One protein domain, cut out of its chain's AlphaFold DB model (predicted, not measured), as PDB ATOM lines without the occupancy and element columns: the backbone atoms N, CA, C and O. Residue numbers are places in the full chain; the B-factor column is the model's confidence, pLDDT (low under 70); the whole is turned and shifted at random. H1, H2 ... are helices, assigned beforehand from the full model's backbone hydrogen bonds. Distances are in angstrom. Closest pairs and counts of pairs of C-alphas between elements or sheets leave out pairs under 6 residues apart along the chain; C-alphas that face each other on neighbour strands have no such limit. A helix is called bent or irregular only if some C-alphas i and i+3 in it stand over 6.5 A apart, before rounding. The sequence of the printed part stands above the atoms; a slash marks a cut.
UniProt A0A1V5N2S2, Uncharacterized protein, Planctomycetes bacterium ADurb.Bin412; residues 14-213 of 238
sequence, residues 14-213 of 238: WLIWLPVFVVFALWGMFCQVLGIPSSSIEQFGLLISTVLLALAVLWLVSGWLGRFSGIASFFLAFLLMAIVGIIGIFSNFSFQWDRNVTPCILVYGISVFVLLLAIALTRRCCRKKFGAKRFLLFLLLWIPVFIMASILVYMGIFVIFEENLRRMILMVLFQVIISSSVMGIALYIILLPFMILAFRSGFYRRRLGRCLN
ATOM      1  N   TRP A  14      -8.181 -27.129 -64.534       76.62
ATOM      2  CA  TRP A  14      -8.955 -28.166 -63.842       76.62
ATOM      3  C   TRP A  14      -8.074 -29.200 -63.136       76.62
ATOM      4  O   TRP A  14      -8.533 -29.856 -62.204       76.62
ATOM      5  N   LEU A  15      -6.789 -29.294 -63.501       80.31
ATOM      6  CA  LEU A  15      -5.812 -30.149 -62.818       80.31
ATOM      7  C   LEU A  15      -5.624 -29.789 -61.338       80.31
ATOM      8  O   LEU A  15      -5.081 -30.599 -60.595       80.31
ATOM      9  N   ILE A  16      -6.092 -28.620 -60.891       81.19
ATOM     10  CA  ILE A  16      -6.064 -28.237 -59.477       81.19
ATOM     11  C   ILE A  16      -6.982 -29.086 -58.592       81.19
ATOM     12  O   ILE A  16      -6.762 -29.157 -57.387       81.19
ATOM     13  N   TRP A  17      -7.972 -29.767 -59.169       82.94
ATOM     14  CA  TRP A  17      -8.825 -30.696 -58.427       82.94
ATOM     15  C   TRP A  17      -8.118 -32.009 -58.094       82.94
ATOM     16  O   TRP A  17      -8.467 -32.654 -57.111       82.94
ATOM     17  N   LEU A  18      -7.083 -32.378 -58.855       86.25
ATOM     18  CA  LEU A  18      -6.290 -33.578 -58.602       86.25
ATOM     19  C   LEU A  18      -5.634 -33.570 -57.203       86.25
ATOM     20  O   LEU A  18      -5.871 -34.514 -56.452       86.25
ATOM     21  N   PRO A  19      -4.862 -32.540 -56.790       86.12
ATOM     22  CA  PRO A  19      -4.286 -32.500 -55.447       86.12
ATOM     23  C   PRO A  19      -5.356 -32.434 -54.352       86.12
ATOM     24  O   PRO A  19      -5.173 -33.045 -53.307       86.12
ATOM     25  N   VAL A  20      -6.488 -31.762 -54.598       86.50
ATOM     26  CA  VAL A  20      -7.616 -31.728 -53.652       86.50
ATOM     27  C   VAL A  20      -8.150 -33.141 -53.412       86.50
ATOM     28  O   VAL A  20      -8.241 -33.574 -52.266       86.50
ATOM     29  N   PHE A  21      -8.428 -33.891 -54.482       87.75
ATOM     30  CA  PHE A  21      -8.932 -35.261 -54.390       87.75
ATOM     31  C   PHE A  21      -7.941 -36.200 -53.690       87.75
ATOM     32  O   PHE A  21      -8.339 -36.986 -52.835       87.75
ATOM     33  N   VAL A  22      -6.644 -36.077 -53.995       88.44
ATOM     34  CA  VAL A  22      -5.586 -36.867 -53.344       88.44
ATOM     35  C   VAL A  22      -5.569 -36.631 -51.834       88.44
ATOM     36  O   VAL A  22      -5.519 -37.593 -51.073       88.44
ATOM     37  N   VAL A  23      -5.644 -35.375 -51.380       88.56
ATOM     38  CA  VAL A  23      -5.623 -35.075 -49.940       88.56
ATOM     39  C   VAL A  23      -6.881 -35.593 -49.243       88.56
ATOM     40  O   VAL A  23      -6.764 -36.183 -48.173       88.56
ATOM     41  N   PHE A  24      -8.065 -35.445 -49.845       87.62
ATOM     42  CA  PHE A  24      -9.296 -36.004 -49.273       87.62
ATOM     43  C   PHE A  24      -9.261 -37.533 -49.186       87.62
ATOM     44  O   PHE A  24      -9.678 -38.089 -48.172       87.62
ATOM     45  N   ALA A  25      -8.727 -38.213 -50.204       88.25
ATOM     46  CA  ALA A  25      -8.569 -39.664 -50.185       88.25
ATOM     47  C   ALA A  25      -7.612 -40.116 -49.069       88.25
ATOM     48  O   ALA A  25      -7.938 -41.028 -48.313       88.25
ATOM     49  N   LEU A  26      -6.463 -39.442 -48.921       88.31
ATOM     50  CA  LEU A  26      -5.504 -39.722 -47.849       88.31
ATOM     51  C   LEU A  26      -6.105 -39.477 -46.462       88.31
ATOM     52  O   LEU A  26      -5.919 -40.298 -45.568       88.31
ATOM     53  N   TRP A  27      -6.851 -38.383 -46.290       88.12
ATOM     54  CA  TRP A  27      -7.552 -38.085 -45.041       88.12
ATOM     55  C   TRP A  27      -8.592 -39.157 -44.704       88.12
ATOM     56  O   TRP A  27      -8.601 -39.667 -43.588       88.12
ATOM     57  N   GLY A  28      -9.413 -39.565 -45.677       86.38
ATOM     58  CA  GLY A  28     -10.409 -40.622 -45.492       86.38
ATOM     59  C   GLY A  28      -9.786 -41.954 -45.066       86.38
ATOM     60  O   GLY A  28     -10.242 -42.558 -44.096       86.38
ATOM     61  N   MET A  29      -8.701 -42.375 -45.728       88.19
ATOM     62  CA  MET A  29      -7.955 -43.581 -45.339       88.19
ATOM     63  C   MET A  29      -7.365 -43.451 -43.931       88.19
ATOM     64  O   MET A  29      -7.465 -44.376 -43.130       88.19
ATOM     65  N   PHE A  30      -6.784 -42.297 -43.602       86.69
ATOM     66  CA  PHE A  30      -6.192 -42.039 -42.291       86.69
ATOM     67  C   PHE A  30      -7.225 -42.119 -41.159       86.69
ATOM     68  O   PHE A  30      -6.980 -42.780 -40.150       86.69
ATOM     69  N   CYS A  31      -8.404 -41.516 -41.345       87.56
ATOM     70  CA  CYS A  31      -9.503 -41.597 -40.384       87.56
ATOM     71  C   CYS A  31      -9.985 -43.037 -40.171       87.56
ATOM     72  O   CYS A  31     -10.244 -43.423 -39.033       87.56
ATOM     73  N   GLN A  32     -10.078 -43.831 -41.245       87.38
ATOM     74  CA  GLN A  32     -10.489 -45.236 -41.168       87.38
ATOM     75  C   GLN A  32      -9.464 -46.104 -40.432       87.38
ATOM     76  O   GLN A  32      -9.848 -46.930 -39.610       87.38
ATOM     77  N   VAL A  33      -8.168 -45.907 -40.692       90.56
ATOM     78  CA  VAL A  33      -7.094 -46.712 -40.087       90.56
ATOM     79  C   VAL A  33      -6.928 -46.421 -38.594       90.56
ATOM     80  O   VAL A  33      -6.653 -47.336 -37.824       90.56
ATOM     81  N   LEU A  34      -7.089 -45.164 -38.174       86.81
ATOM     82  CA  LEU A  34      -6.849 -44.753 -36.787       86.81
ATOM     83  C   LEU A  34      -8.097 -44.750 -35.895       86.81
ATOM     84  O   LEU A  34      -7.968 -44.494 -34.701       86.81
ATOM     85  N   GLY A  35      -9.288 -45.005 -36.447       85.12
ATOM     86  CA  GLY A  35     -10.531 -45.042 -35.667       85.12
ATOM     87  C   GLY A  35     -10.824 -43.730 -34.928       85.12
ATOM     88  O   GLY A  35     -11.254 -43.749 -33.777       85.12
ATOM     89  N   ILE A  36     -10.535 -42.589 -35.562       84.75
ATOM     90  CA  ILE A  36     -10.647 -41.263 -34.933       84.75
ATOM     91  C   ILE A  36     -12.120 -40.975 -34.565       84.75
ATOM     92  O   ILE A  36     -13.007 -41.252 -35.373       84.75
ATOM     93  N   PRO A  37     -12.412 -40.379 -33.389       87.25
ATOM     94  CA  PRO A  37     -13.773 -39.995 -33.010       87.25
ATOM     95  C   PRO A  37     -14.427 -39.055 -34.031       87.25
ATOM     96  O   PRO A  37     -13.778 -38.140 -34.544       87.25
ATOM     97  N   SER A  38     -15.731 -39.224 -34.273       83.44
ATOM     98  CA  SER A  38     -16.492 -38.444 -35.266       83.44
ATOM     99  C   SER A  38     -16.390 -36.930 -35.056       83.44
ATOM    100  O   SER A  38     -16.178 -36.194 -36.018       83.44
ATOM    101  N   SER A  39     -16.420 -36.467 -33.804       80.69
ATOM    102  CA  SER A  39     -16.283 -35.043 -33.464       80.69
ATOM    103  C   SER A  39     -14.940 -34.445 -33.898       80.69
ATOM    104  O   SER A  39     -14.877 -33.311 -34.367       80.69
ATOM    105  N   SER A  40     -13.850 -35.211 -33.790       81.56
ATOM    106  CA  SER A  40     -12.531 -34.787 -34.267       81.56
ATOM    107  C   SER A  40     -12.448 -34.830 -35.793       81.56
ATOM    108  O   SER A  40     -11.863 -33.930 -36.394       81.56
ATOM    109  N   ILE A  41     -13.058 -35.833 -36.433       84.81
ATOM    110  CA  ILE A  41     -13.100 -35.936 -37.901       84.81
ATOM    111  C   ILE A  41     -13.789 -34.711 -38.509       84.81
ATOM    112  O   ILE A  41     -13.281 -34.164 -39.486       84.81
ATOM    113  N   GLU A  42     -14.896 -34.253 -37.927       83.69
ATOM    114  CA  GLU A  42     -15.622 -33.071 -38.400       83.69
ATOM    115  C   GLU A  42     -14.785 -31.791 -38.267       83.69
ATOM    116  O   GLU A  42     -14.627 -31.050 -39.238       83.69
ATOM    117  N   GLN A  43     -14.173 -31.560 -37.100       81.44
ATOM    118  CA  GLN A  43     -13.350 -30.368 -36.856       81.44
ATOM    119  C   GLN A  43     -12.105 -30.319 -37.754       81.44
ATOM    120  O   GLN A  43     -11.843 -29.310 -38.416       81.44
ATOM    121  N   PHE A  44     -11.338 -31.411 -37.819       83.25
ATOM    122  CA  PHE A  44     -10.151 -31.474 -38.673       83.25
ATOM    123  C   PHE A  44     -10.521 -31.509 -40.157       83.25
ATOM    124  O   PHE A  44      -9.853 -30.862 -40.962       83.25
ATOM    125  N   GLY A  45     -11.604 -32.191 -40.529       86.25
ATOM    126  CA  GLY A  45     -12.123 -32.211 -41.895       86.25
ATOM    127  C   GLY A  45     -12.518 -30.817 -42.382       86.25
ATOM    128  O   GLY A  45     -12.198 -30.443 -43.514       86.25
ATOM    129  N   LEU A  46     -13.125 -30.002 -41.516       87.19
ATOM    130  CA  LEU A  46     -13.417 -28.601 -41.808       87.19
ATOM    131  C   LEU A  46     -12.133 -27.786 -42.020       87.19
ATOM    132  O   LEU A  46     -12.014 -27.062 -43.009       87.19
ATOM    133  N   LEU A  47     -11.138 -27.921 -41.140       87.56
ATOM    134  CA  LEU A  47      -9.858 -27.217 -41.290       87.56
ATOM    135  C   LEU A  47      -9.128 -27.625 -42.578       87.56
ATOM    136  O   LEU A  47      -8.664 -26.771 -43.330       87.56
ATOM    137  N   ILE A  48      -9.064 -28.922 -42.873       88.62
ATOM    138  CA  ILE A  48      -8.402 -29.444 -44.072       88.62
ATOM    139  C   ILE A  48      -9.125 -28.962 -45.329       88.62
ATOM    140  O   ILE A  48      -8.481 -28.440 -46.238       88.62
ATOM    141  N   SER A  49     -10.452 -29.086 -45.386       88.88
ATOM    142  CA  SER A  49     -11.238 -28.666 -46.552       88.88
ATOM    143  C   SER A  49     -11.143 -27.160 -46.807       88.88
ATOM    144  O   SER A  49     -10.947 -26.748 -47.952       88.88
ATOM    145  N   THR A  50     -11.201 -26.335 -45.759       90.62
ATOM    146  CA  THR A  50     -11.061 -24.875 -45.874       90.62
ATOM    147  C   THR A  50      -9.662 -24.465 -46.324       90.62
ATOM    148  O   THR A  50      -9.540 -23.654 -47.243       90.62
ATOM    149  N   VAL A  51      -8.603 -25.062 -45.765       90.44
ATOM    150  CA  VAL A  51      -7.215 -24.816 -46.199       90.44
ATOM    151  C   VAL A  51      -7.003 -25.266 -47.643       90.44
ATOM    152  O   VAL A  51      -6.422 -24.521 -48.432       90.44
ATOM    153  N   LEU A  52      -7.501 -26.446 -48.025       90.81
ATOM    154  CA  LEU A  52      -7.423 -26.957 -49.396       90.81
ATOM    155  C   LEU A  52      -8.111 -26.029 -50.389       90.81
ATOM    156  O   LEU A  52      -7.543 -25.716 -51.436       90.81
ATOM    157  N   LEU A  53      -9.319 -25.573 -50.057       89.75
ATOM    158  CA  LEU A  53     -10.073 -24.649 -50.889       89.75
ATOM    159  C   LEU A  53      -9.332 -23.313 -51.012       89.75
ATOM    160  O   LEU A  53      -9.149 -22.812 -52.120       89.75
ATOM    161  N   ALA A  54      -8.841 -22.765 -49.901       91.12
ATOM    162  CA  ALA A  54      -8.076 -21.523 -49.888       91.12
ATOM    163  C   ALA A  54      -6.790 -21.631 -50.722       91.12
ATOM    164  O   ALA A  54      -6.492 -20.730 -51.505       91.12
ATOM    165  N   LEU A  55      -6.068 -22.753 -50.629       89.12
ATOM    166  CA  LEU A  55      -4.904 -23.040 -51.468       89.12
ATOM    167  C   LEU A  55      -5.295 -23.146 -52.943       89.12
ATOM    168  O   LEU A  55      -4.639 -22.538 -53.787       89.12
ATOM    169  N   ALA A  56      -6.369 -23.864 -53.271       89.00
ATOM    170  CA  ALA A  56      -6.840 -23.996 -54.644       89.00
ATOM    171  C   ALA A  56      -7.177 -22.625 -55.256       89.00
ATOM    172  O   ALA A  56      -6.718 -22.304 -56.355       89.00
ATOM    173  N   VAL A  57      -7.904 -21.776 -54.523       88.75
ATOM    174  CA  VAL A  57      -8.225 -20.408 -54.957       88.75
ATOM    175  C   VAL A  57      -6.956 -19.566 -55.094       88.75
ATOM    176  O   VAL A  57      -6.778 -18.897 -56.115       88.75
ATOM    177  N   LEU A  58      -6.037 -19.635 -54.127       88.00
ATOM    178  CA  LEU A  58      -4.766 -18.911 -54.167       88.00
ATOM    179  C   LEU A  58      -3.953 -19.270 -55.418       88.00
ATOM    180  O   LEU A  58      -3.453 -18.391 -56.120       88.00
ATOM    181  N   TRP A  59      -3.860 -20.557 -55.744       84.56
ATOM    182  CA  TRP A  59      -3.176 -21.045 -56.940       84.56
ATOM    183  C   TRP A  59      -3.872 -20.626 -58.236       84.56
ATOM    184  O   TRP A  59      -3.198 -20.362 -59.237       84.56
ATOM    185  N   LEU A  60      -5.196 -20.501 -58.231       83.56
ATOM    186  CA  LEU A  60      -5.961 -19.994 -59.368       83.56
ATOM    187  C   LEU A  60      -5.673 -18.512 -59.637       83.56
ATOM    188  O   LEU A  60      -5.507 -18.113 -60.790       83.56
ATOM    189  N   VAL A  61      -5.555 -17.723 -58.566       84.94
ATOM    190  CA  VAL A  61      -5.314 -16.271 -58.605       84.94
ATOM    191  C   VAL A  61      -3.817 -15.924 -58.656       84.94
ATOM    192  O   VAL A  61      -3.449 -14.785 -58.943       84.94
ATOM    193  N   SER A  62      -2.930 -16.908 -58.485       81.50
ATOM    194  CA  SER A  62      -1.467 -16.743 -58.514       81.50
ATOM    195  C   SER A  62      -0.959 -15.925 -59.716       81.50
ATOM    196  O   SER A  62      -0.126 -15.034 -59.564       81.50
ATOM    197  N   GLY A  63      -1.514 -16.140 -60.915       77.31
ATOM    198  CA  GLY A  63      -1.138 -15.386 -62.117       77.31
ATOM    199  C   GLY A  63      -1.347 -13.870 -61.989       77.31
ATOM    200  O   GLY A  63      -0.519 -13.099 -62.472       77.31
ATOM    201  N   TRP A  64      -2.409 -13.453 -61.298       80.44
ATOM    202  CA  TRP A  64      -2.702 -12.049 -61.014       80.44
ATOM    203  C   TRP A  64      -1.857 -11.518 -59.847       80.44
ATOM    204  O   TRP A  64      -1.332 -10.411 -59.934       80.44
ATOM    205  N   LEU A  65      -1.629 -12.336 -58.810       80.38
ATOM    206  CA  LEU A  65      -0.758 -11.998 -57.674       80.38
ATOM    207  C   LEU A  65       0.671 -11.642 -58.106       80.38
ATOM    208  O   LEU A  65       1.280 -10.741 -57.539       80.38
ATOM    209  N   GLY A  66       1.186 -12.306 -59.145       74.44
ATOM    210  CA  GLY A  66       2.515 -12.036 -59.701       74.44
ATOM    211  C   GLY A  66       2.701 -10.634 -60.296       74.44
ATOM    212  O   GLY A  66       3.831 -10.275 -60.611       74.44
ATOM    213  N   ARG A  67       1.633  -9.836 -60.455       80.38
ATOM    214  CA  ARG A  67       1.727  -8.427 -60.875       80.38
ATOM    215  C   ARG A  67       2.122  -7.482 -59.738       80.38
ATOM    216  O   ARG A  67       2.567  -6.373 -60.014       80.38
ATOM    217  N   PHE A  68       1.958  -7.895 -58.484       79.81
ATOM    218  CA  PHE A  68       2.203  -7.042 -57.324       79.81
ATOM    219  C   PHE A  68       3.609  -7.240 -56.749       79.81
ATOM    220  O   PHE A  68       4.202  -8.319 -56.825       79.81
ATOM    221  N   SER A  69       4.147  -6.185 -56.130       76.50
ATOM    222  CA  SER A  69       5.425  -6.240 -55.417       76.50
ATOM    223  C   SER A  69       5.338  -7.202 -54.221       76.50
ATOM    224  O   SER A  69       4.270  -7.426 -53.651       76.50
ATOM    225  N   GLY A  70       6.463  -7.822 -53.847       75.44
ATOM    226  CA  GLY A  70       6.477  -9.035 -53.013       75.44
ATOM    227  C   GLY A  70       5.651  -8.981 -51.718       75.44
ATOM    228  O   GLY A  70       4.969  -9.955 -51.414       75.44
ATOM    229  N   ILE A  71       5.675  -7.861 -50.986       82.38
ATOM    230  CA  ILE A  71       4.891  -7.684 -49.748       82.38
ATOM    231  C   ILE A  71       3.397  -7.516 -50.049       82.38
ATOM    232  O   ILE A  71       2.572  -8.147 -49.394       82.38
ATOM    233  N   ALA A  72       3.035  -6.728 -51.065       85.25
ATOM    234  CA  ALA A  72       1.640  -6.566 -51.468       85.25
ATOM    235  C   ALA A  72       1.033  -7.907 -51.910       85.25
ATOM    236  O   ALA A  72      -0.067  -8.253 -51.491       85.25
ATOM    237  N   SER A  73       1.786  -8.721 -52.662       85.44
ATOM    238  CA  SER A  73       1.356 -10.078 -53.017       85.44
ATOM    239  C   SER A  73       1.159 -10.977 -51.789       85.44
ATOM    240  O   SER A  73       0.299 -11.854 -51.835       85.44
ATOM    241  N   PHE A  74       1.935 -10.790 -50.717       86.56
ATOM    242  CA  PHE A  74       1.791 -11.558 -49.478       86.56
ATOM    243  C   PHE A  74       0.503 -11.187 -48.736       86.56
ATOM    244  O   PHE A  74      -0.286 -12.071 -48.413       86.56
ATOM    245  N   PHE A  75       0.251  -9.891 -48.525       89.31
ATOM    246  CA  PHE A  75      -0.982  -9.435 -47.876       89.31
ATOM    247  C   PHE A  75      -2.226  -9.795 -48.688       89.31
ATOM    248  O   PHE A  75      -3.236 -10.189 -48.119       89.31
ATOM    249  N   LEU A  76      -2.139  -9.735 -50.015       89.38
ATOM    250  CA  LEU A  76      -3.231 -10.117 -50.904       89.38
ATOM    251  C   LEU A  76      -3.500 -11.629 -50.872       89.38
ATOM    252  O   LEU A  76      -4.658 -12.038 -50.858       89.38
ATOM    253  N   ALA A  77      -2.448 -12.457 -50.810       89.50
ATOM    254  CA  ALA A  77      -2.574 -13.899 -50.596       89.50
ATOM    255  C   ALA A  77      -3.248 -14.204 -49.254       89.50
ATOM    256  O   ALA A  77      -4.182 -15.003 -49.198       89.50
ATOM    257  N   PHE A  78      -2.789 -13.539 -48.192       90.56
ATOM    258  CA  PHE A  78      -3.330 -13.691 -46.848       90.56
ATOM    259  C   PHE A  78      -4.803 -13.290 -46.790       90.56
ATOM    260  O   PHE A  78      -5.625 -14.078 -46.335       90.56
ATOM    261  N   LEU A  79      -5.153 -12.119 -47.329       91.56
ATOM    262  CA  LEU A  79      -6.529 -11.631 -47.383       91.56
ATOM    263  C   LEU A  79      -7.434 -12.592 -48.161       91.56
ATOM    264  O   LEU A  79      -8.534 -12.904 -47.718       91.56
ATOM    265  N   LEU A  80      -6.963 -13.101 -49.300       91.31
ATOM    266  CA  LEU A  80      -7.726 -14.035 -50.119       91.31
ATOM    267  C   LEU A  80      -7.976 -15.361 -49.389       91.31
ATOM    268  O   LEU A  80      -9.106 -15.848 -49.376       91.31
ATOM    269  N   MET A  81      -6.956 -15.920 -48.734       92.56
ATOM    270  CA  MET A  81      -7.126 -17.125 -47.918       92.56
ATOM    271  C   MET A  81      -8.008 -16.863 -46.689       92.56
ATOM    272  O   MET A  81      -8.802 -17.727 -46.324       92.56
ATOM    273  N   ALA A  82      -7.927 -15.680 -46.076       91.31
ATOM    274  CA  ALA A  82      -8.783 -15.297 -44.956       91.31
ATOM    275  C   ALA A  82     -10.259 -15.221 -45.375       91.31
ATOM    276  O   ALA A  82     -11.099 -15.815 -44.710       91.31
ATOM    277  N   ILE A  83     -10.574 -14.582 -46.508       91.75
ATOM    278  CA  ILE A  83     -11.944 -14.503 -47.041       91.75
ATOM    279  C   ILE A  83     -12.505 -15.904 -47.306       91.75
ATOM    280  O   ILE A  83     -13.620 -16.206 -46.886       91.75
ATOM    281  N   VAL A  84     -11.734 -16.781 -47.960       91.25
ATOM    282  CA  VAL A  84     -12.168 -18.164 -48.229       91.25
ATOM    283  C   VAL A  84     -12.378 -18.942 -46.928       91.25
ATOM    284  O   VAL A  84     -13.359 -19.671 -46.811       91.25
ATOM    285  N   GLY A  85     -11.499 -18.754 -45.942       88.12
ATOM    286  CA  GLY A  85     -11.621 -19.374 -44.625       88.12
ATOM    287  C   GLY A  85     -12.870 -18.929 -43.874       88.12
ATOM    288  O   GLY A  85     -13.623 -19.772 -43.401       88.12
ATOM    289  N   ILE A  86     -13.132 -17.618 -43.830       88.31
ATOM    290  CA  ILE A  86     -14.342 -17.049 -43.224       88.31
ATOM    291  C   ILE A  86     -15.575 -17.654 -43.896       88.31
ATOM    292  O   ILE A  86     -16.409 -18.229 -43.210       88.31
ATOM    293  N   ILE A  87     -15.663 -17.619 -45.228       89.38
ATOM    294  CA  ILE A  87     -16.805 -18.194 -45.958       89.38
ATOM    295  C   ILE A  87     -16.968 -19.689 -45.648       89.38
ATOM    296  O   ILE A  87     -18.080 -20.142 -45.399       89.38
ATOM    297  N   GLY A  88     -15.875 -20.454 -45.633       85.75
ATOM    298  CA  GLY A  88     -15.915 -21.890 -45.361       85.75
ATOM    299  C   GLY A  88     -16.371 -22.228 -43.941       85.75
ATOM    300  O   GLY A  88     -17.189 -23.128 -43.760       85.75
ATOM    301  N   ILE A  89     -15.900 -21.480 -42.942       84.25
ATOM    302  CA  ILE A  89     -16.299 -21.652 -41.540       84.25
ATOM    303  C   ILE A  89     -17.765 -21.230 -41.356       84.25
ATOM    304  O   ILE A  89     -18.557 -22.007 -40.828       84.25
ATOM    305  N   PHE A  90     -18.162 -20.059 -41.865       84.69
ATOM    306  CA  PHE A  90     -19.548 -19.574 -41.791       84.69
ATOM    307  C   PHE A  90     -20.544 -20.461 -42.548       84.69
ATOM    308  O   PHE A  90     -21.707 -20.531 -42.169       84.69
ATOM    309  N   SER A  91     -20.114 -21.149 -43.608       84.81
ATOM    310  CA  SER A  91     -20.980 -22.079 -44.339       84.81
ATOM    311  C   SER A  91     -21.278 -23.361 -43.559       84.81
ATOM    312  O   SER A  91     -22.265 -24.023 -43.872       84.81
ATOM    313  N   ASN A  92     -20.421 -23.745 -42.608       79.25
ATOM    314  CA  ASN A  92     -20.563 -24.992 -41.851       79.25
ATOM    315  C   ASN A  92     -21.176 -24.765 -40.469       79.25
ATOM    316  O   ASN A  92     -21.969 -25.580 -40.010       79.25
ATOM    317  N   PHE A  93     -20.862 -23.645 -39.820       76.19
ATOM    318  CA  PHE A  93     -21.522 -23.247 -38.584       76.19
ATOM    319  C   PHE A  93     -22.731 -22.387 -38.937       76.19
ATOM    320  O   PHE A  93     -22.584 -21.250 -39.372       76.19
ATOM    321  N   SER A  94     -23.933 -22.933 -38.772       63.56
ATOM    322  CA  SER A  94     -25.211 -22.274 -39.051       63.56
ATOM    323  C   SER A  94     -25.439 -21.048 -38.155       63.56
ATOM    324  O   SER A  94     -26.209 -21.140 -37.212       63.56
ATOM    325  N   PHE A  95     -24.740 -19.931 -38.391       61.19
ATOM    326  CA  PHE A  95     -24.804 -18.627 -37.693       61.19
ATOM    327  C   PHE A  95     -24.772 -18.626 -36.147       61.19
ATOM    328  O   PHE A  95     -24.795 -17.564 -35.528       61.19
ATOM    329  N   GLN A  96     -24.693 -19.791 -35.510       69.94
ATOM    330  CA  GLN A  96     -24.635 -19.961 -34.071       69.94
ATOM    331  C   GLN A  96     -23.174 -19.879 -33.653       69.94
ATOM    332  O   GLN A  96     -22.337 -20.682 -34.073       69.94
ATOM    333  N   TRP A  97     -22.864 -18.862 -32.855       68.44
ATOM    334  CA  TRP A  97     -21.526 -18.631 -32.335       68.44
ATOM    335  C   TRP A  97     -21.242 -19.644 -31.221       68.44
ATOM    336  O   TRP A  97     -21.418 -19.366 -30.037       68.44
ATOM    337  N   ASP A  98     -20.866 -20.862 -31.609       74.56
ATOM    338  CA  ASP A  98     -20.485 -21.910 -30.667       74.56
ATOM    339  C   ASP A  98     -19.057 -21.668 -30.139       74.56
ATOM    340  O   ASP A  98     -18.183 -21.142 -30.837       74.56
ATOM    341  N   ARG A  99     -18.790 -22.092 -28.898       72.81
ATOM    342  CA  ARG A  99     -17.491 -21.970 -28.214       72.81
ATOM    343  C   ARG A  99     -16.360 -22.661 -28.996       72.81
ATOM    344  O   ARG A  99     -15.196 -22.291 -28.848       72.81
ATOM    345  N   ASN A 100     -16.705 -23.604 -29.872       73.56
ATOM    346  CA  ASN A 100     -15.784 -24.335 -30.743       73.56
ATOM    347  C   ASN A 100     -15.340 -23.557 -31.999       73.56
ATOM    348  O   ASN A 100     -14.332 -23.910 -32.614       73.56
ATOM    349  N   VAL A 101     -16.035 -22.479 -32.380       79.94
ATOM    350  CA  VAL A 101     -15.718 -21.704 -33.595       79.94
ATOM    351  C   VAL A 101     -14.447 -20.870 -33.408       79.94
ATOM    352  O   VAL A 101     -13.583 -20.833 -34.287       79.94
ATOM    353  N   THR A 102     -14.296 -20.239 -32.242       82.44
ATOM    354  CA  THR A 102     -13.143 -19.392 -31.897       82.44
ATOM    355  C   THR A 102     -11.792 -20.107 -32.039       82.44
ATOM    356  O   THR A 102     -10.926 -19.581 -32.747       82.44
ATOM    357  N   PRO A 103     -11.567 -21.298 -31.442       80.31
ATOM    358  CA  PRO A 103     -10.303 -22.010 -31.616       80.31
ATOM    359  C   PRO A 103     -10.079 -22.456 -33.068       80.31
ATOM    360  O   PRO A 103      -8.948 -22.386 -33.542       80.31
ATOM    361  N   CYS A 104     -11.127 -22.830 -33.812       81.94
ATOM    362  CA  CYS A 104     -10.994 -23.199 -35.226       81.94
ATOM    363  C   CYS A 104     -10.499 -22.025 -36.085       81.94
ATOM    364  O   CYS A 104      -9.572 -22.194 -36.877       81.94
ATOM    365  N   ILE A 105     -11.067 -20.827 -35.901       86.38
ATOM    366  CA  ILE A 105     -10.638 -19.613 -36.616       86.38
ATOM    367  C   ILE A 105      -9.180 -19.275 -36.285       86.38
ATOM    368  O   ILE A 105      -8.406 -18.957 -37.190       86.38
ATOM    369  N   LEU A 106      -8.788 -19.370 -35.009       85.75
ATOM    370  CA  LEU A 106      -7.410 -19.113 -34.578       85.75
ATOM    371  C   LEU A 106      -6.425 -20.102 -35.206       85.75
ATOM    372  O   LEU A 106      -5.432 -19.681 -35.802       85.75
ATOM    373  N   VAL A 107      -6.712 -21.405 -35.127       86.75
ATOM    374  CA  VAL A 107      -5.863 -22.455 -35.711       86.75
ATOM    375  C   VAL A 107      -5.759 -22.286 -37.225       86.75
ATOM    376  O   VAL A 107      -4.655 -22.355 -37.770       86.75
ATOM    377  N   TYR A 108      -6.869 -22.001 -37.909       89.69
ATOM    378  CA  TYR A 108      -6.875 -21.720 -39.344       89.69
ATOM    379  C   TYR A 108      -6.014 -20.497 -39.685       89.69
ATOM    380  O   TYR A 108      -5.137 -20.576 -40.547       89.69
ATOM    381  N   GLY A 109      -6.220 -19.377 -38.986       89.12
ATOM    382  CA  GLY A 109      -5.492 -18.131 -39.219       89.12
ATOM    383  C   GLY A 109      -3.985 -18.291 -39.032       89.12
ATOM    384  O   GLY A 109      -3.210 -17.883 -39.899       89.12
ATOM    385  N   ILE A 110      -3.568 -18.958 -37.949       89.19
ATOM    386  CA  ILE A 110      -2.158 -19.287 -37.693       89.19
ATOM    387  C   ILE A 110      -1.619 -20.198 -38.799       89.19
ATOM    388  O   ILE A 110      -0.546 -19.928 -39.335       89.19
ATOM    389  N   SER A 111      -2.365 -21.232 -39.192       88.38
ATOM    390  CA  SER A 111      -1.939 -22.172 -40.238       88.38
ATOM    391  C   SER A 111      -1.709 -21.468 -41.575       88.38
ATOM    392  O   SER A 111      -0.664 -21.650 -42.198       88.38
ATOM    393  N   VAL A 112      -2.640 -20.609 -42.002       90.69
ATOM    394  CA  VAL A 112      -2.512 -19.809 -43.231       90.69
ATOM    395  C   VAL A 112      -1.318 -18.863 -43.151       90.69
ATOM    396  O   VAL A 112      -0.530 -18.774 -44.096       90.69
ATOM    397  N   PHE A 113      -1.157 -18.173 -42.023       90.44
ATOM    398  CA  PHE A 113      -0.051 -17.246 -41.816       90.44
ATOM    399  C   PHE A 113       1.305 -17.958 -41.883       90.44
ATOM    400  O   PHE A 113       2.198 -17.524 -42.616       90.44
ATOM    401  N   VAL A 114       1.438 -19.091 -41.188       89.38
ATOM    402  CA  VAL A 114       2.643 -19.922 -41.206       89.38
ATOM    403  C   VAL A 114       2.922 -20.465 -42.605       89.38
ATOM    404  O   VAL A 114       4.060 -20.377 -43.062       89.38
ATOM    405  N   LEU A 115       1.913 -20.969 -43.321       88.62
ATOM    406  CA  LEU A 115       2.083 -21.458 -44.693       88.62
ATOM    407  C   LEU A 115       2.644 -20.365 -45.611       88.62
ATOM    408  O   LEU A 115       3.620 -20.594 -46.328       88.62
ATOM    409  N   LEU A 116       2.070 -19.161 -45.567       89.12
ATOM    410  CA  LEU A 116       2.529 -18.047 -46.392       89.12
ATOM    411  C   LEU A 116       3.936 -17.585 -46.002       89.12
ATOM    412  O   LEU A 116       4.756 -17.327 -46.887       89.12
ATOM    413  N   LEU A 117       4.245 -17.506 -44.703       87.62
ATOM    414  CA  LEU A 117       5.587 -17.170 -44.219       87.62
ATOM    415  C   LEU A 117       6.620 -18.213 -44.647       87.62
ATOM    416  O   LEU A 117       7.676 -17.848 -45.168       87.62
ATOM    417  N   ALA A 118       6.306 -19.499 -44.488       87.69
ATOM    418  CA  ALA A 118       7.174 -20.598 -44.882       87.69
ATOM    419  C   ALA A 118       7.468 -20.546 -46.387       87.69
ATOM    420  O   ALA A 118       8.627 -20.654 -46.789       87.69
ATOM    421  N   ILE A 119       6.461 -20.288 -47.229       85.19
ATOM    422  CA  ILE A 119       6.647 -20.110 -48.677       85.19
ATOM    423  C   ILE A 119       7.509 -18.869 -48.972       85.19
ATOM    424  O   ILE A 119       8.444 -18.937 -49.778       85.19
ATOM    425  N   ALA A 120       7.239 -17.738 -48.314       85.19
ATOM    426  CA  ALA A 120       7.964 -16.484 -48.521       85.19
ATOM    427  C   ALA A 120       9.441 -16.565 -48.096       85.19
ATOM    428  O   ALA A 120      10.314 -15.996 -48.761       85.19
ATOM    429  N   LEU A 121       9.748 -17.294 -47.024       82.50
ATOM    430  CA  LEU A 121      11.114 -17.498 -46.549       82.50
ATOM    431  C   LEU A 121      11.849 -18.558 -47.356       82.50
ATOM    432  O   LEU A 121      12.977 -18.311 -47.782       82.50
ATOM    433  N   THR A 122      11.185 -19.667 -47.693       83.06
ATOM    434  CA  THR A 122      11.736 -20.676 -48.609       83.06
ATOM    435  C   THR A 122      12.138 -20.028 -49.937       83.06
ATOM    436  O   THR A 122      13.219 -20.297 -50.465       83.06
ATOM    437  N   ARG A 123      11.331 -19.083 -50.442       75.88
ATOM    438  CA  ARG A 123      11.670 -18.241 -51.600       75.88
ATOM    439  C   ARG A 123      12.953 -17.438 -51.390       75.88
ATOM    440  O   ARG A 123      13.806 -17.442 -52.276       75.88
ATOM    441  N   ARG A 124      13.090 -16.726 -50.264       76.06
ATOM    442  CA  ARG A 124      14.288 -15.918 -49.970       76.06
ATOM    443  C   ARG A 124      15.543 -16.791 -49.906       76.06
ATOM    444  O   ARG A 124      16.539 -16.440 -50.532       76.06
ATOM    445  N   CYS A 125      15.467 -17.948 -49.251       76.88
ATOM    446  CA  CYS A 125      16.577 -18.897 -49.147       76.88
ATOM    447  C   CYS A 125      16.950 -19.526 -50.504       76.88
ATOM    448  O   CYS A 125      18.128 -19.726 -50.791       76.88
ATOM    449  N   CYS A 126      15.971 -19.791 -51.376       69.75
ATOM    450  CA  CYS A 126      16.199 -20.470 -52.656       69.75
ATOM    451  C   CYS A 126      16.548 -19.540 -53.836       69.75
ATOM    452  O   CYS A 126      16.758 -20.041 -54.941       69.75
ATOM    453  N   ARG A 127      16.649 -18.213 -53.638       66.94
ATOM    454  CA  ARG A 127      16.905 -17.241 -54.726       66.94
ATOM    455  C   ARG A 127      18.185 -17.500 -55.533       66.94
ATOM    456  O   ARG A 127      18.226 -17.129 -56.698       66.94
ATOM    457  N   LYS A 128      19.221 -18.110 -54.939       60.12
ATOM    458  CA  LYS A 128      20.547 -18.262 -55.578       60.12
ATOM    459  C   LYS A 128      20.725 -19.548 -56.401       60.12
ATOM    460  O   LYS A 128      21.527 -19.553 -57.325       60.12
ATOM    461  N   LYS A 129      20.025 -20.642 -56.073       64.12
ATOM    462  CA  LYS A 129      20.112 -21.943 -56.776       64.12
ATOM    463  C   LYS A 129      18.748 -22.638 -56.736       64.12
ATOM    464  O   LYS A 129      18.496 -23.465 -55.857       64.12
ATOM    465  N   PHE A 130      17.857 -22.262 -57.652       63.06
ATOM    466  CA  PHE A 130      16.480 -22.750 -57.669       63.06
ATOM    467  C   PHE A 130      16.420 -24.217 -58.126       63.06
ATOM    468  O   PHE A 130      16.593 -24.520 -59.301       63.06
ATOM    469  N   GLY A 131      16.175 -25.135 -57.190       72.81
ATOM    470  CA  GLY A 131      15.945 -26.551 -57.477       72.81
ATOM    471  C   GLY A 131      14.694 -27.044 -56.761       72.81
ATOM    472  O   GLY A 131      14.563 -26.836 -55.556       72.81
ATOM    473  N   ALA A 132      13.795 -27.724 -57.481       75.88
ATOM    474  CA  ALA A 132      12.506 -28.186 -56.950       75.88
ATOM    475  C   ALA A 132      12.656 -29.041 -55.677       75.88
ATOM    476  O   ALA A 132      11.956 -28.820 -54.693       75.88
ATOM    477  N   LYS A 133      13.638 -29.955 -55.656       82.12
ATOM    478  CA  LYS A 133      13.934 -30.802 -54.486       82.12
ATOM    479  C   LYS A 133      14.380 -29.986 -53.269       82.12
ATOM    480  O   LYS A 133      13.901 -30.215 -52.167       82.12
ATOM    481  N   ARG A 134      15.266 -29.001 -53.469       82.81
ATOM    482  CA  ARG A 134      15.745 -28.128 -52.383       82.81
ATOM    483  C   ARG A 134      14.614 -27.274 -51.832       82.81
ATOM    484  O   ARG A 134      14.477 -27.181 -50.621       82.81
ATOM    485  N   PHE A 135      13.778 -26.716 -52.708       82.06
ATOM    486  CA  PHE A 135      12.606 -25.948 -52.295       82.06
ATOM    487  C   PHE A 135      11.672 -26.787 -51.412       82.06
ATOM    488  O   PHE A 135      11.275 -26.331 -50.347       82.06
ATOM    489  N   LEU A 136      11.373 -28.028 -51.813       85.75
ATOM    490  CA  LEU A 136      10.515 -28.936 -51.044       85.75
ATOM    491  C   LEU A 136      11.111 -29.322 -49.682       85.75
ATOM    492  O   LEU A 136      10.357 -29.416 -48.718       85.75
ATOM    493  N   LEU A 137      12.431 -29.521 -49.591       86.12
ATOM    494  CA  LEU A 137      13.115 -29.830 -48.327       86.12
ATOM    495  C   LEU A 137      13.153 -28.628 -47.379       86.12
ATOM    496  O   LEU A 137      12.887 -28.773 -46.190       86.12
ATOM    497  N   PHE A 138      13.437 -27.430 -47.893       87.25
ATOM    498  CA  PHE A 138      13.379 -26.219 -47.074       87.25
ATOM    499  C   PHE A 138      11.958 -25.951 -46.583       87.25
ATOM    500  O   PHE A 138      11.776 -25.595 -45.426       87.25
ATOM    501  N   LEU A 139      10.952 -26.167 -47.429       85.56
ATOM    502  CA  LEU A 139       9.554 -26.019 -47.042       85.56
ATOM    503  C   LEU A 139       9.155 -27.020 -45.945       85.56
ATOM    504  O   LEU A 139       8.493 -26.628 -44.989       85.56
ATOM    505  N   LEU A 140       9.609 -28.276 -46.056       88.06
ATOM    506  CA  LEU A 140       9.422 -29.313 -45.033       88.06
ATOM    507  C   LEU A 140      10.036 -28.914 -43.688       88.06
ATOM    508  O   LEU A 140       9.477 -29.247 -42.654       88.06
ATOM    509  N   LEU A 141      11.168 -28.207 -43.696       87.88
ATOM    510  CA  LEU A 141      11.827 -27.739 -42.478       87.88
ATOM    511  C   LEU A 141      11.132 -26.501 -41.891       87.88
ATOM    512  O   LEU A 141      10.885 -26.431 -40.693       87.88
ATOM    513  N   TRP A 142      10.800 -25.513 -42.725       89.00
ATOM    514  CA  TRP A 142      10.281 -24.229 -42.252       89.00
ATOM    515  C   TRP A 142       8.857 -24.314 -41.703       89.00
ATOM    516  O   TRP A 142       8.571 -23.652 -40.711       89.00
ATOM    517  N   ILE A 143       7.969 -25.117 -42.300       88.38
ATOM    518  CA  ILE A 143       6.580 -25.255 -41.822       88.38
ATOM    519  C   ILE A 143       6.513 -25.692 -40.345       88.38
ATOM    520  O   ILE A 143       5.957 -24.932 -39.550       88.38
ATOM    521  N   PRO A 144       7.078 -26.844 -39.927       86.44
ATOM    522  CA  PRO A 144       7.013 -27.275 -38.532       86.44
ATOM    523  C   PRO A 144       7.734 -26.302 -37.596       86.44
ATOM    524  O   PRO A 144       7.229 -26.037 -36.511       86.44
ATOM    525  N   VAL A 145       8.849 -25.699 -38.028       88.75
ATOM    526  CA  VAL A 145       9.571 -24.690 -37.234       88.75
ATOM    527  C   VAL A 145       8.689 -23.476 -36.938       88.75
ATOM    528  O   VAL A 145       8.634 -23.025 -35.796       88.75
ATOM    529  N   PHE A 146       7.957 -22.958 -37.929       90.31
ATOM    530  CA  PHE A 146       7.060 -21.822 -37.715       90.31
ATOM    531  C   PHE A 146       5.845 -22.175 -36.867       90.31
ATOM    532  O   PHE A 146       5.478 -21.384 -36.005       90.31
ATOM    533  N   ILE A 147       5.252 -23.355 -37.056       88.69
ATOM    534  CA  ILE A 147       4.138 -23.808 -36.211       88.69
ATOM    535  C   ILE A 147       4.599 -23.959 -34.765       88.69
ATOM    536  O   ILE A 147       3.937 -23.461 -33.857       88.69
ATOM    537  N   MET A 148       5.748 -24.601 -34.552       88.25
ATOM    538  CA  MET A 148       6.345 -24.750 -33.232       88.25
ATOM    539  C   MET A 148       6.601 -23.379 -32.599       88.25
ATOM    540  O   MET A 148       6.187 -23.153 -31.466       88.25
ATOM    541  N   ALA A 149       7.199 -22.437 -33.334       89.31
ATOM    542  CA  ALA A 149       7.426 -21.079 -32.848       89.31
ATOM    543  C   ALA A 149       6.113 -20.361 -32.486       89.31
ATOM    544  O   ALA A 149       6.020 -19.766 -31.415       89.31
ATOM    545  N   SER A 150       5.079 -20.444 -33.330       87.06
ATOM    546  CA  SER A 150       3.773 -19.830 -33.060       87.06
ATOM    547  C   SER A 150       3.099 -20.411 -31.816       87.06
ATOM    548  O   SER A 150       2.596 -19.652 -30.988       87.06
ATOM    549  N   ILE A 151       3.117 -21.737 -31.651       86.06
ATOM    550  CA  ILE A 151       2.528 -22.394 -30.478       86.06
ATOM    551  C   ILE A 151       3.336 -22.071 -29.217       86.06
ATOM    552  O   ILE A 151       2.739 -21.800 -28.180       86.06
ATOM    553  N   LEU A 152       4.671 -22.030 -29.289       86.44
ATOM    554  CA  LEU A 152       5.514 -21.645 -28.153       86.44
ATOM    555  C   LEU A 152       5.262 -20.205 -27.705       86.44
ATOM    556  O   LEU A 152       5.199 -19.959 -26.505       86.44
ATOM    557  N   VAL A 153       5.077 -19.263 -28.635       88.06
ATOM    558  CA  VAL A 153       4.725 -17.873 -28.294       88.06
ATOM    559  C   VAL A 153       3.362 -17.818 -27.608       88.06
ATOM    560  O   VAL A 153       3.231 -17.194 -26.557       88.06
ATOM    561  N   TYR A 154       2.359 -18.507 -28.159       84.12
ATOM    562  CA  TYR A 154       1.024 -18.575 -27.564       84.12
ATOM    563  C   TYR A 154       1.056 -19.172 -26.149       84.12
ATOM    564  O   TYR A 154       0.516 -18.590 -25.211       84.12
ATOM    565  N   MET A 155       1.755 -20.296 -25.977       82.88
ATOM    566  CA  MET A 155       1.905 -20.956 -24.681       82.88
ATOM    567  C   MET A 155       2.725 -20.126 -23.696       82.88
ATOM    568  O   MET A 155       2.374 -20.067 -22.523       82.88
ATOM    569  N   GLY A 156       3.780 -19.453 -24.154       83.31
ATOM    570  CA  GLY A 156       4.593 -18.568 -23.321       83.31
ATOM    571  C   GLY A 156       3.766 -17.438 -22.715       83.31
ATOM    572  O   GLY A 156       3.906 -17.156 -21.529       83.31
ATOM    573  N   ILE A 157       2.845 -16.858 -23.491       84.94
ATOM    574  CA  ILE A 157       1.889 -15.866 -22.983       84.94
ATOM    575  C   ILE A 157       0.977 -16.510 -21.930       84.94
ATOM    576  O   ILE A 157       0.860 -15.978 -20.833       84.94
ATOM    577  N   PHE A 158       0.382 -17.672 -22.214       82.06
ATOM    578  CA  PHE A 158      -0.523 -18.356 -21.277       82.06
ATOM    579  C   PHE A 158       0.138 -18.750 -19.949       82.06
ATOM    580  O   PHE A 158      -0.456 -18.564 -18.891       82.06
ATOM    581  N   VAL A 159       1.380 -19.240 -19.976       83.31
ATOM    582  CA  VAL A 159       2.138 -19.638 -18.776       83.31
ATOM    583  C   VAL A 159       2.399 -18.459 -17.832       83.31
ATOM    584  O   VAL A 159       2.497 -18.664 -16.623       83.31
ATOM    585  N   ILE A 160       2.494 -17.229 -18.352       83.00
ATOM    586  CA  ILE A 160       2.658 -16.024 -17.522       83.00
ATOM    587  C   ILE A 160       1.396 -15.757 -16.687       83.00
ATOM    588  O   ILE A 160       1.507 -15.305 -15.551       83.00
ATOM    589  N   PHE A 161       0.213 -16.058 -17.227       83.25
ATOM    590  CA  PHE A 161      -1.069 -15.807 -16.561       83.25
ATOM    591  C   PHE A 161      -1.551 -16.976 -15.687       83.25
ATOM    592  O   PHE A 161      -2.290 -16.755 -14.732       83.25
ATOM    593  N   GLU A 162      -1.137 -18.210 -15.983       83.56
ATOM    594  CA  GLU A 162      -1.642 -19.436 -15.346       83.56
ATOM    595  C   GLU A 162      -0.562 -20.156 -14.518       83.56
ATOM    596  O   GLU A 162       0.317 -20.849 -15.042       83.56
ATOM    597  N   GLU A 163      -0.663 -20.074 -13.188       79.88
ATOM    598  CA  GLU A 163       0.289 -20.719 -12.269       79.88
ATOM    599  C   GLU A 163       0.293 -22.256 -12.350       79.88
ATOM    600  O   GLU A 163       1.305 -22.902 -12.055       79.88
ATOM    601  N   ASN A 164      -0.828 -22.859 -12.754       78.75
ATOM    602  CA  ASN A 164      -0.959 -24.310 -12.886       78.75
ATOM    603  C   ASN A 164      -0.157 -24.848 -14.079       78.75
ATOM    604  O   ASN A 164       0.510 -25.879 -13.960       78.75
ATOM    605  N   LEU A 165      -0.143 -24.120 -15.201       74.25
ATOM    606  CA  LEU A 165       0.659 -24.472 -16.377       74.25
ATOM    607  C   LEU A 165       2.159 -24.356 -16.091       74.25
ATOM    608  O   LEU A 165       2.940 -25.184 -16.561       74.25
ATOM    609  N   ARG A 166       2.561 -23.391 -15.251       77.12
ATOM    610  CA  ARG A 166       3.957 -23.208 -14.829       77.12
ATOM    611  C   ARG A 166       4.523 -24.444 -14.122       77.12
ATOM    612  O   ARG A 166       5.677 -24.795 -14.351       77.12
ATOM    613  N   ARG A 167       3.720 -25.140 -13.305       80.25
ATOM    614  CA  ARG A 167       4.152 -26.371 -12.610       80.25
ATOM    615  C   ARG A 167       4.310 -27.573 -13.542       80.25
ATOM    616  O   ARG A 167       5.150 -28.426 -13.284       80.25
ATOM    617  N   MET A 168       3.543 -27.629 -14.630       83.88
ATOM    618  CA  MET A 168       3.556 -28.734 -15.601       83.88
ATOM    619  C   MET A 168       4.318 -28.401 -16.891       83.88
ATOM    620  O   MET A 168       4.153 -29.077 -17.907       83.88
ATOM    621  N   ILE A 169       5.187 -27.388 -16.863       84.81
ATOM    622  CA  ILE A 169       5.787 -26.818 -18.074       84.81
ATOM    623  C   ILE A 169       6.561 -27.832 -18.925       84.81
ATOM    624  O   ILE A 169       6.484 -27.774 -20.148       84.81
ATOM    625  N   LEU A 170       7.248 -28.803 -18.307       85.06
ATOM    626  CA  LEU A 170       7.991 -29.842 -19.031       85.06
ATOM    627  C   LEU A 170       7.065 -30.812 -19.782       85.06
ATOM    628  O   LEU A 170       7.329 -31.124 -20.943       85.06
ATOM    629  N   MET A 171       5.966 -31.254 -19.157       86.31
ATOM    630  CA  MET A 171       4.968 -32.103 -19.823       86.31
ATOM    631  C   MET A 171       4.284 -31.351 -20.967       86.31
ATOM    632  O   MET A 171       4.159 -31.882 -22.070       86.31
ATOM    633  N   VAL A 172       3.906 -30.093 -20.727       84.00
ATOM    634  CA  VAL A 172       3.270 -29.237 -21.736       84.00
ATOM    635  C   VAL A 172       4.218 -28.983 -22.911       84.00
ATOM    636  O   VAL A 172       3.802 -29.118 -24.059       84.00
ATOM    637  N   LEU A 173       5.500 -28.691 -22.661       86.00
ATOM    638  CA  LEU A 173       6.515 -28.518 -23.709       86.00
ATOM    639  C   LEU A 173       6.647 -29.763 -24.588       86.00
ATOM    640  O   LEU A 173       6.654 -29.650 -25.813       86.00
ATOM    641  N   PHE A 174       6.712 -30.950 -23.980       87.81
ATOM    642  CA  PHE A 174       6.829 -32.201 -24.725       87.81
ATOM    643  C   PHE A 174       5.592 -32.455 -25.599       87.81
ATOM    644  O   PHE A 174       5.712 -32.764 -26.787       87.81
ATOM    645  N   GLN A 175       4.396 -32.231 -25.049       84.75
ATOM    646  CA  GLN A 175       3.142 -32.339 -25.793       84.75
ATOM    647  C   GLN A 175       3.064 -31.323 -26.944       84.75
ATOM    648  O   GLN A 175       2.629 -31.666 -28.045       84.75
ATOM    649  N   VAL A 176       3.519 -30.086 -26.725       84.88
ATOM    650  CA  VAL A 176       3.592 -29.033 -27.750       84.88
ATOM    651  C   VAL A 176       4.541 -29.423 -28.879       84.88
ATOM    652  O   VAL A 176       4.188 -29.261 -30.044       84.88
ATOM    653  N   ILE A 177       5.716 -29.974 -28.577       87.38
ATOM    654  CA  ILE A 177       6.671 -30.419 -29.602       87.38
ATOM    655  C   ILE A 177       6.055 -31.523 -30.467       87.38
ATOM    656  O   ILE A 177       6.114 -31.442 -31.694       87.38
ATOM    657  N   ILE A 178       5.414 -32.520 -29.851       88.31
ATOM    658  CA  ILE A 178       4.795 -33.631 -30.587       88.31
ATOM    659  C   ILE A 178       3.638 -33.122 -31.451       88.31
ATOM    660  O   ILE A 178       3.623 -33.345 -32.660       88.31
ATOM    661  N   SER A 179       2.691 -32.398 -30.852       84.56
ATOM    662  CA  SER A 179       1.509 -31.881 -31.555       84.56
ATOM    663  C   SER A 179       1.865 -30.906 -32.680       84.56
ATOM    664  O   SER A 179       1.326 -31.025 -33.780       84.56
ATOM    665  N   SER A 180       2.809 -29.987 -32.451       86.81
ATOM    666  CA  SER A 180       3.275 -29.050 -33.481       86.81
ATOM    667  C   SER A 180       3.979 -29.761 -34.634       86.81
ATOM    668  O   SER A 180       3.746 -29.419 -35.794       86.81
ATOM    669  N   SER A 181       4.775 -30.790 -34.335       87.62
ATOM    670  CA  SER A 181       5.447 -31.606 -35.351       87.62
ATOM    671  C   SER A 181       4.436 -32.366 -36.206       87.62
ATOM    672  O   SER A 181       4.501 -32.297 -37.433       87.62
ATOM    673  N   VAL A 182       3.458 -33.029 -35.580       88.56
ATOM    674  CA  VAL A 182       2.389 -33.752 -36.288       88.56
ATOM    675  C   VAL A 182       1.578 -32.798 -37.167       88.56
ATOM    676  O   VAL A 182       1.387 -33.075 -38.350       88.56
ATOM    677  N   MET A 183       1.166 -31.643 -36.635       86.94
ATOM    678  CA  MET A 183       0.419 -30.634 -37.392       86.94
ATOM    679  C   MET A 183       1.238 -30.066 -38.562       86.94
ATOM    680  O   MET A 183       0.720 -29.907 -39.668       86.94
ATOM    681  N   GLY A 184       2.526 -29.786 -38.355       87.88
ATOM    682  CA  GLY A 184       3.410 -29.286 -39.408       87.88
ATOM    683  C   GLY A 184       3.648 -30.288 -40.521       87.88
ATOM    684  O   GLY A 184       3.602 -29.916 -41.695       87.88
ATOM    685  N   ILE A 185       3.825 -31.560 -40.172       89.31
ATOM    686  CA  ILE A 185       3.923 -32.646 -41.148       89.31
ATOM    687  C   ILE A 185       2.599 -32.789 -41.908       89.31
ATOM    688  O   ILE A 185       2.618 -32.872 -43.134       89.31
ATOM    689  N   ALA A 186       1.455 -32.747 -41.221       87.88
ATOM    690  CA  ALA A 186       0.144 -32.823 -41.859       87.88
ATOM    691  C   ALA A 186      -0.068 -31.679 -42.866       87.88
ATOM    692  O   ALA A 186      -0.405 -31.925 -44.025       87.88
ATOM    693  N   LEU A 187       0.218 -30.434 -42.476       87.75
ATOM    694  CA  LEU A 187       0.133 -29.276 -43.372       87.75
ATOM    695  C   LEU A 187       1.105 -29.374 -44.552       87.75
ATOM    696  O   LEU A 187       0.752 -29.002 -45.673       87.75
ATOM    697  N   TYR A 188       2.307 -29.910 -44.334       89.44
ATOM    698  CA  TYR A 188       3.245 -30.174 -45.420       89.44
ATOM    699  C   TYR A 188       2.698 -31.211 -46.407       89.44
ATOM    700  O   TYR A 188       2.746 -30.973 -47.612       89.44
ATOM    701  N   ILE A 189       2.135 -32.322 -45.919       89.19
ATOM    702  CA  ILE A 189       1.517 -33.362 -46.756       89.19
ATOM    703  C   ILE A 189       0.363 -32.778 -47.580       89.19
ATOM    704  O   ILE A 189       0.248 -33.094 -48.761       89.19
ATOM    705  N   ILE A 190      -0.441 -31.881 -47.001       87.69
ATOM    706  CA  ILE A 190      -1.526 -31.180 -47.708       87.69
ATOM    707  C   ILE A 190      -0.975 -30.274 -48.820       87.69
ATOM    708  O   ILE A 190      -1.531 -30.219 -49.917       87.69
ATOM    709  N   LEU A 191       0.129 -29.569 -48.564       87.50
ATOM    710  CA  LEU A 191       0.739 -28.635 -49.515       87.50
ATOM    711  C   LEU A 191       1.539 -29.342 -50.625       87.50
ATOM    712  O   LEU A 191       1.625 -28.854 -51.755       87.50
ATOM    713  N   LEU A 192       2.117 -30.502 -50.318       88.19
ATOM    714  CA  LEU A 192       2.979 -31.287 -51.195       88.19
ATOM    715  C   LEU A 192       2.372 -31.583 -52.580       88.19
ATOM    716  O   LEU A 192       3.048 -31.290 -53.571       88.19
ATOM    717  N   PRO A 193       1.134 -32.091 -52.728       87.00
ATOM    718  CA  PRO A 193       0.582 -32.407 -54.042       87.00
ATOM    719  C   PRO A 193       0.366 -31.151 -54.901       87.00
ATOM    720  O   PRO A 193       0.581 -31.201 -56.114       87.00
ATOM    721  N   PHE A 194       0.059 -29.997 -54.294       84.94
ATOM    722  CA  PHE A 194       0.006 -28.717 -55.011       84.94
ATOM    723  C   PHE A 194       1.387 -28.291 -55.507       84.94
ATOM    724  O   PHE A 194       1.532 -27.849 -56.646       84.94
ATOM    725  N   MET A 195       2.418 -28.461 -54.680       85.56
ATOM    726  CA  MET A 195       3.789 -28.129 -55.060       85.56
ATOM    727  C   MET A 195       4.314 -29.046 -56.168       85.56
ATOM    728  O   MET A 195       4.921 -28.566 -57.124       85.56
ATOM    729  N   ILE A 196       4.048 -30.354 -56.091       85.81
ATOM    730  CA  ILE A 196       4.407 -31.308 -57.149       85.81
ATOM    731  C   ILE A 196       3.723 -30.925 -58.463       85.81
ATOM    732  O   ILE A 196       4.385 -30.869 -59.504       85.81
ATOM    733  N   LEU A 197       2.427 -30.600 -58.419       82.44
ATOM    734  CA  LEU A 197       1.692 -30.132 -59.592       82.44
ATOM    735  C   LEU A 197       2.321 -28.854 -60.167       82.44
ATOM    736  O   LEU A 197       2.495 -28.739 -61.385       82.44
ATOM    737  N   ALA A 198       2.724 -27.926 -59.295       80.50
ATOM    738  CA  ALA A 198       3.348 -26.672 -59.684       80.50
ATOM    739  C   ALA A 198       4.701 -26.848 -60.378       80.50
ATOM    740  O   ALA A 198       5.006 -26.116 -61.317       80.50
ATOM    741  N   PHE A 199       5.507 -27.824 -59.955       79.94
ATOM    742  CA  PHE A 199       6.797 -28.102 -60.585       79.94
ATOM    743  C   PHE A 199       6.675 -28.923 -61.871       79.94
ATOM    744  O   PHE A 199       7.450 -28.696 -62.802       79.94
ATOM    745  N   ARG A 200       5.715 -29.856 -61.942       80.25
ATOM    746  CA  ARG A 200       5.554 -30.763 -63.089       80.25
ATOM    747  C   ARG A 200       4.883 -30.094 -64.287       80.25
ATOM    748  O   ARG A 200       5.189 -30.430 -65.426       80.25
ATOM    749  N   SER A 201       3.982 -29.144 -64.052       77.44
ATOM    750  CA  SER A 201       3.282 -28.445 -65.130       77.44
ATOM    751  C   SER A 201       3.965 -27.114 -65.464       77.44
ATOM    752  O   SER A 201       4.050 -26.198 -64.647       77.44
ATOM    753  N   GLY A 202       4.426 -26.956 -66.710       68.38
ATOM    754  CA  GLY A 202       5.078 -25.716 -67.161       68.38
ATOM    755  C   GLY A 202       4.191 -24.464 -67.042       68.38
ATOM    756  O   GLY A 202       4.694 -23.342 -66.995       68.38
ATOM    757  N   PHE A 203       2.869 -24.643 -66.972       72.19
ATOM    758  CA  PHE A 203       1.899 -23.576 -66.728       72.19
ATOM    759  C   PHE A 203       1.958 -23.054 -65.285       72.19
ATOM    760  O   PHE A 203       2.189 -21.862 -65.071       72.19
ATOM    761  N   TYR A 204       1.826 -23.936 -64.289       69.62
ATOM    762  CA  TYR A 204       1.901 -23.538 -62.883       69.62
ATOM    763  C   TYR A 204       3.329 -23.172 -62.475       69.62
ATOM    764  O   TYR A 204       3.498 -22.256 -61.676       69.62
ATOM    765  N   ARG A 205       4.359 -23.766 -63.095       70.62
ATOM    766  CA  ARG A 205       5.762 -23.375 -62.886       70.62
ATOM    767  C   ARG A 205       6.008 -21.917 -63.264       70.62
ATOM    768  O   ARG A 205       6.695 -21.204 -62.540       70.62
ATOM    769  N   ARG A 206       5.421 -21.450 -64.375       72.38
ATOM    770  CA  ARG A 206       5.501 -20.042 -64.803       72.38
ATOM    771  C   ARG A 206       4.746 -19.113 -63.854       72.38
ATOM    772  O   ARG A 206       5.254 -18.043 -63.535       72.38
ATOM    773  N   ARG A 207       3.573 -19.525 -63.362       73.19
ATOM    774  CA  ARG A 207       2.799 -18.758 -62.368       73.19
ATOM    775  C   ARG A 207       3.521 -18.660 -61.028       73.19
ATOM    776  O   ARG A 207       3.677 -17.561 -60.510       73.19
ATOM    777  N   LEU A 208       4.049 -19.778 -60.535       72.19
ATOM    778  CA  LEU A 208       4.895 -19.827 -59.349       72.19
ATOM    779  C   LEU A 208       6.147 -18.963 -59.549       72.19
ATOM    780  O   LEU A 208       6.475 -18.164 -58.685       72.19
ATOM    781  N   GLY A 209       6.789 -19.042 -60.718       67.06
ATOM    782  CA  GLY A 209       7.909 -18.183 -61.103       67.06
ATOM    783  C   GLY A 209       7.592 -16.691 -60.992       67.06
ATOM    784  O   GLY A 209       8.366 -15.953 -60.385       67.06
ATOM    785  N   ARG A 210       6.427 -16.263 -61.500       71.00
ATOM    786  CA  ARG A 210       5.954 -14.871 -61.413       71.00
ATOM    787  C   ARG A 210       5.593 -14.461 -59.984       71.00
ATOM    788  O   ARG A 210       6.085 -13.439 -59.521       71.00
ATOM    789  N   CYS A 211       4.830 -15.270 -59.242       67.56
ATOM    790  CA  CYS A 211       4.544 -15.020 -57.819       67.56
ATOM    791  C   CYS A 211       5.822 -14.893 -56.984       67.56
ATOM    792  O   CYS A 211       5.948 -14.039 -56.104       67.56
ATOM    793  N   LEU A 212       6.798 -15.754 -57.265       64.12
ATOM    794  CA  LEU A 212       8.068 -15.798 -56.560       64.12
ATOM    795  C   LEU A 212       9.107 -14.835 -57.151       64.12
ATOM    796  O   LEU A 212      10.209 -14.740 -56.602       64.12
ATOM    797  N   ASN A 213       8.759 -14.054 -58.182       64.50
ATOM    798  CA  ASN A 213       9.642 -13.127 -58.900       64.50
ATOM    799  C   ASN A 213      11.045 -13.736 -59.099       64.50
ATOM    800  O   ASN A 213      12.059 -13.163 -58.696       64.50
TER     801      ASN A 213
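This is residues 14 to 213 of the 238 residues of an uncharacterized protein of Planctomycetes bacterium ADurb.Bin412 (UniProt A0A1V5N2S2). Five long helices, H1 to H5, fold back and forth, each against the one before, and the bent helix H7 returns along H5 to H1, loosely closing a ring. H2, H3 and H4 form an up-and-down bundle; the hairpin-like pair H5 and H7a reaches away with short H6 at its tip, while H8 crosses the opposite end. The 200 printed residues hold eight named helices, H1 to H8 in order, and no named strand: all helix, compact, radius of gyration of the C-alphas 17.8 A, spans 53 by 37 by 33 A.

H1, residues 14 to 34, touches H2, residues 38 to 65, as a hairpin (C-alphas of Val 20 and Leu 52 closest, 6.4 A; 18 degrees). H2, the hub, is irregular: C-alphas 60 and 63 are 7.2 A apart. It touches H3, residues 70 to 92, closest at Ala 54 and Met 81, C-alphas 4.9 A apart. H4, residues 101 to 126, touches H3 at a shallow tilt of 27 degrees, opposite ways, closest C-alphas Phe 78 and Phe 113, 7.0 A. H5, residues 132 to 161, touches H4, closest C-alphas Ala 118 and Trp 142, 5.5 A. H6, residues 163 to 167, touches H5 only at the corner, closest C-alphas Val 159 and Leu 165, 5.6 A. H7, residues 169 to 200, was assigned by its hydrogen bonds as one helix but is bent, with C-alphas 190 and 193 at 6.8 A; its arms H7a, to 190, and H7b, from 193, stand at 46 degrees. H7a touches H5, closest C-alphas Pro 144 and Gly 184, 4.2 A; H7b touches residues 16 to 23 of H1 alone, closest C-alphas Pro 19 and Pro 193, 5.1 A. H8, residues 202 to 211, touches H2 about perpendicular, 85 degrees, closest C-alphas Gly 63 and Arg 207, 5.2 A. H1 and H5 are apart. Every O i to N i+4 pair is within hydrogen-bond range in H3, H4, H7a, H7b and H8, against 14 of 17 in H1, 22 of 24 in H2, 24 of 26 in H5 and 0 of 1 in H6, where 2 of 2 O i to N i+3 pairs are.

H1 begins at C-alpha 14 (-8.955, -28.166, -63.842); H8 ends at C-alpha 211 (4.544, -15.020, -57.819). First to last C-alpha, H5 spans 44.4 A, H2 38.1 A and H4 37.2 A.

The C-alphas farthest apart, Glu 163 and Gly 202, are 55.3 A apart. The printed part has no cut and no long link. Mean pLDDT of the printed part is 83.3; residues 94 to 97 and 126 to 130 are among those under 70.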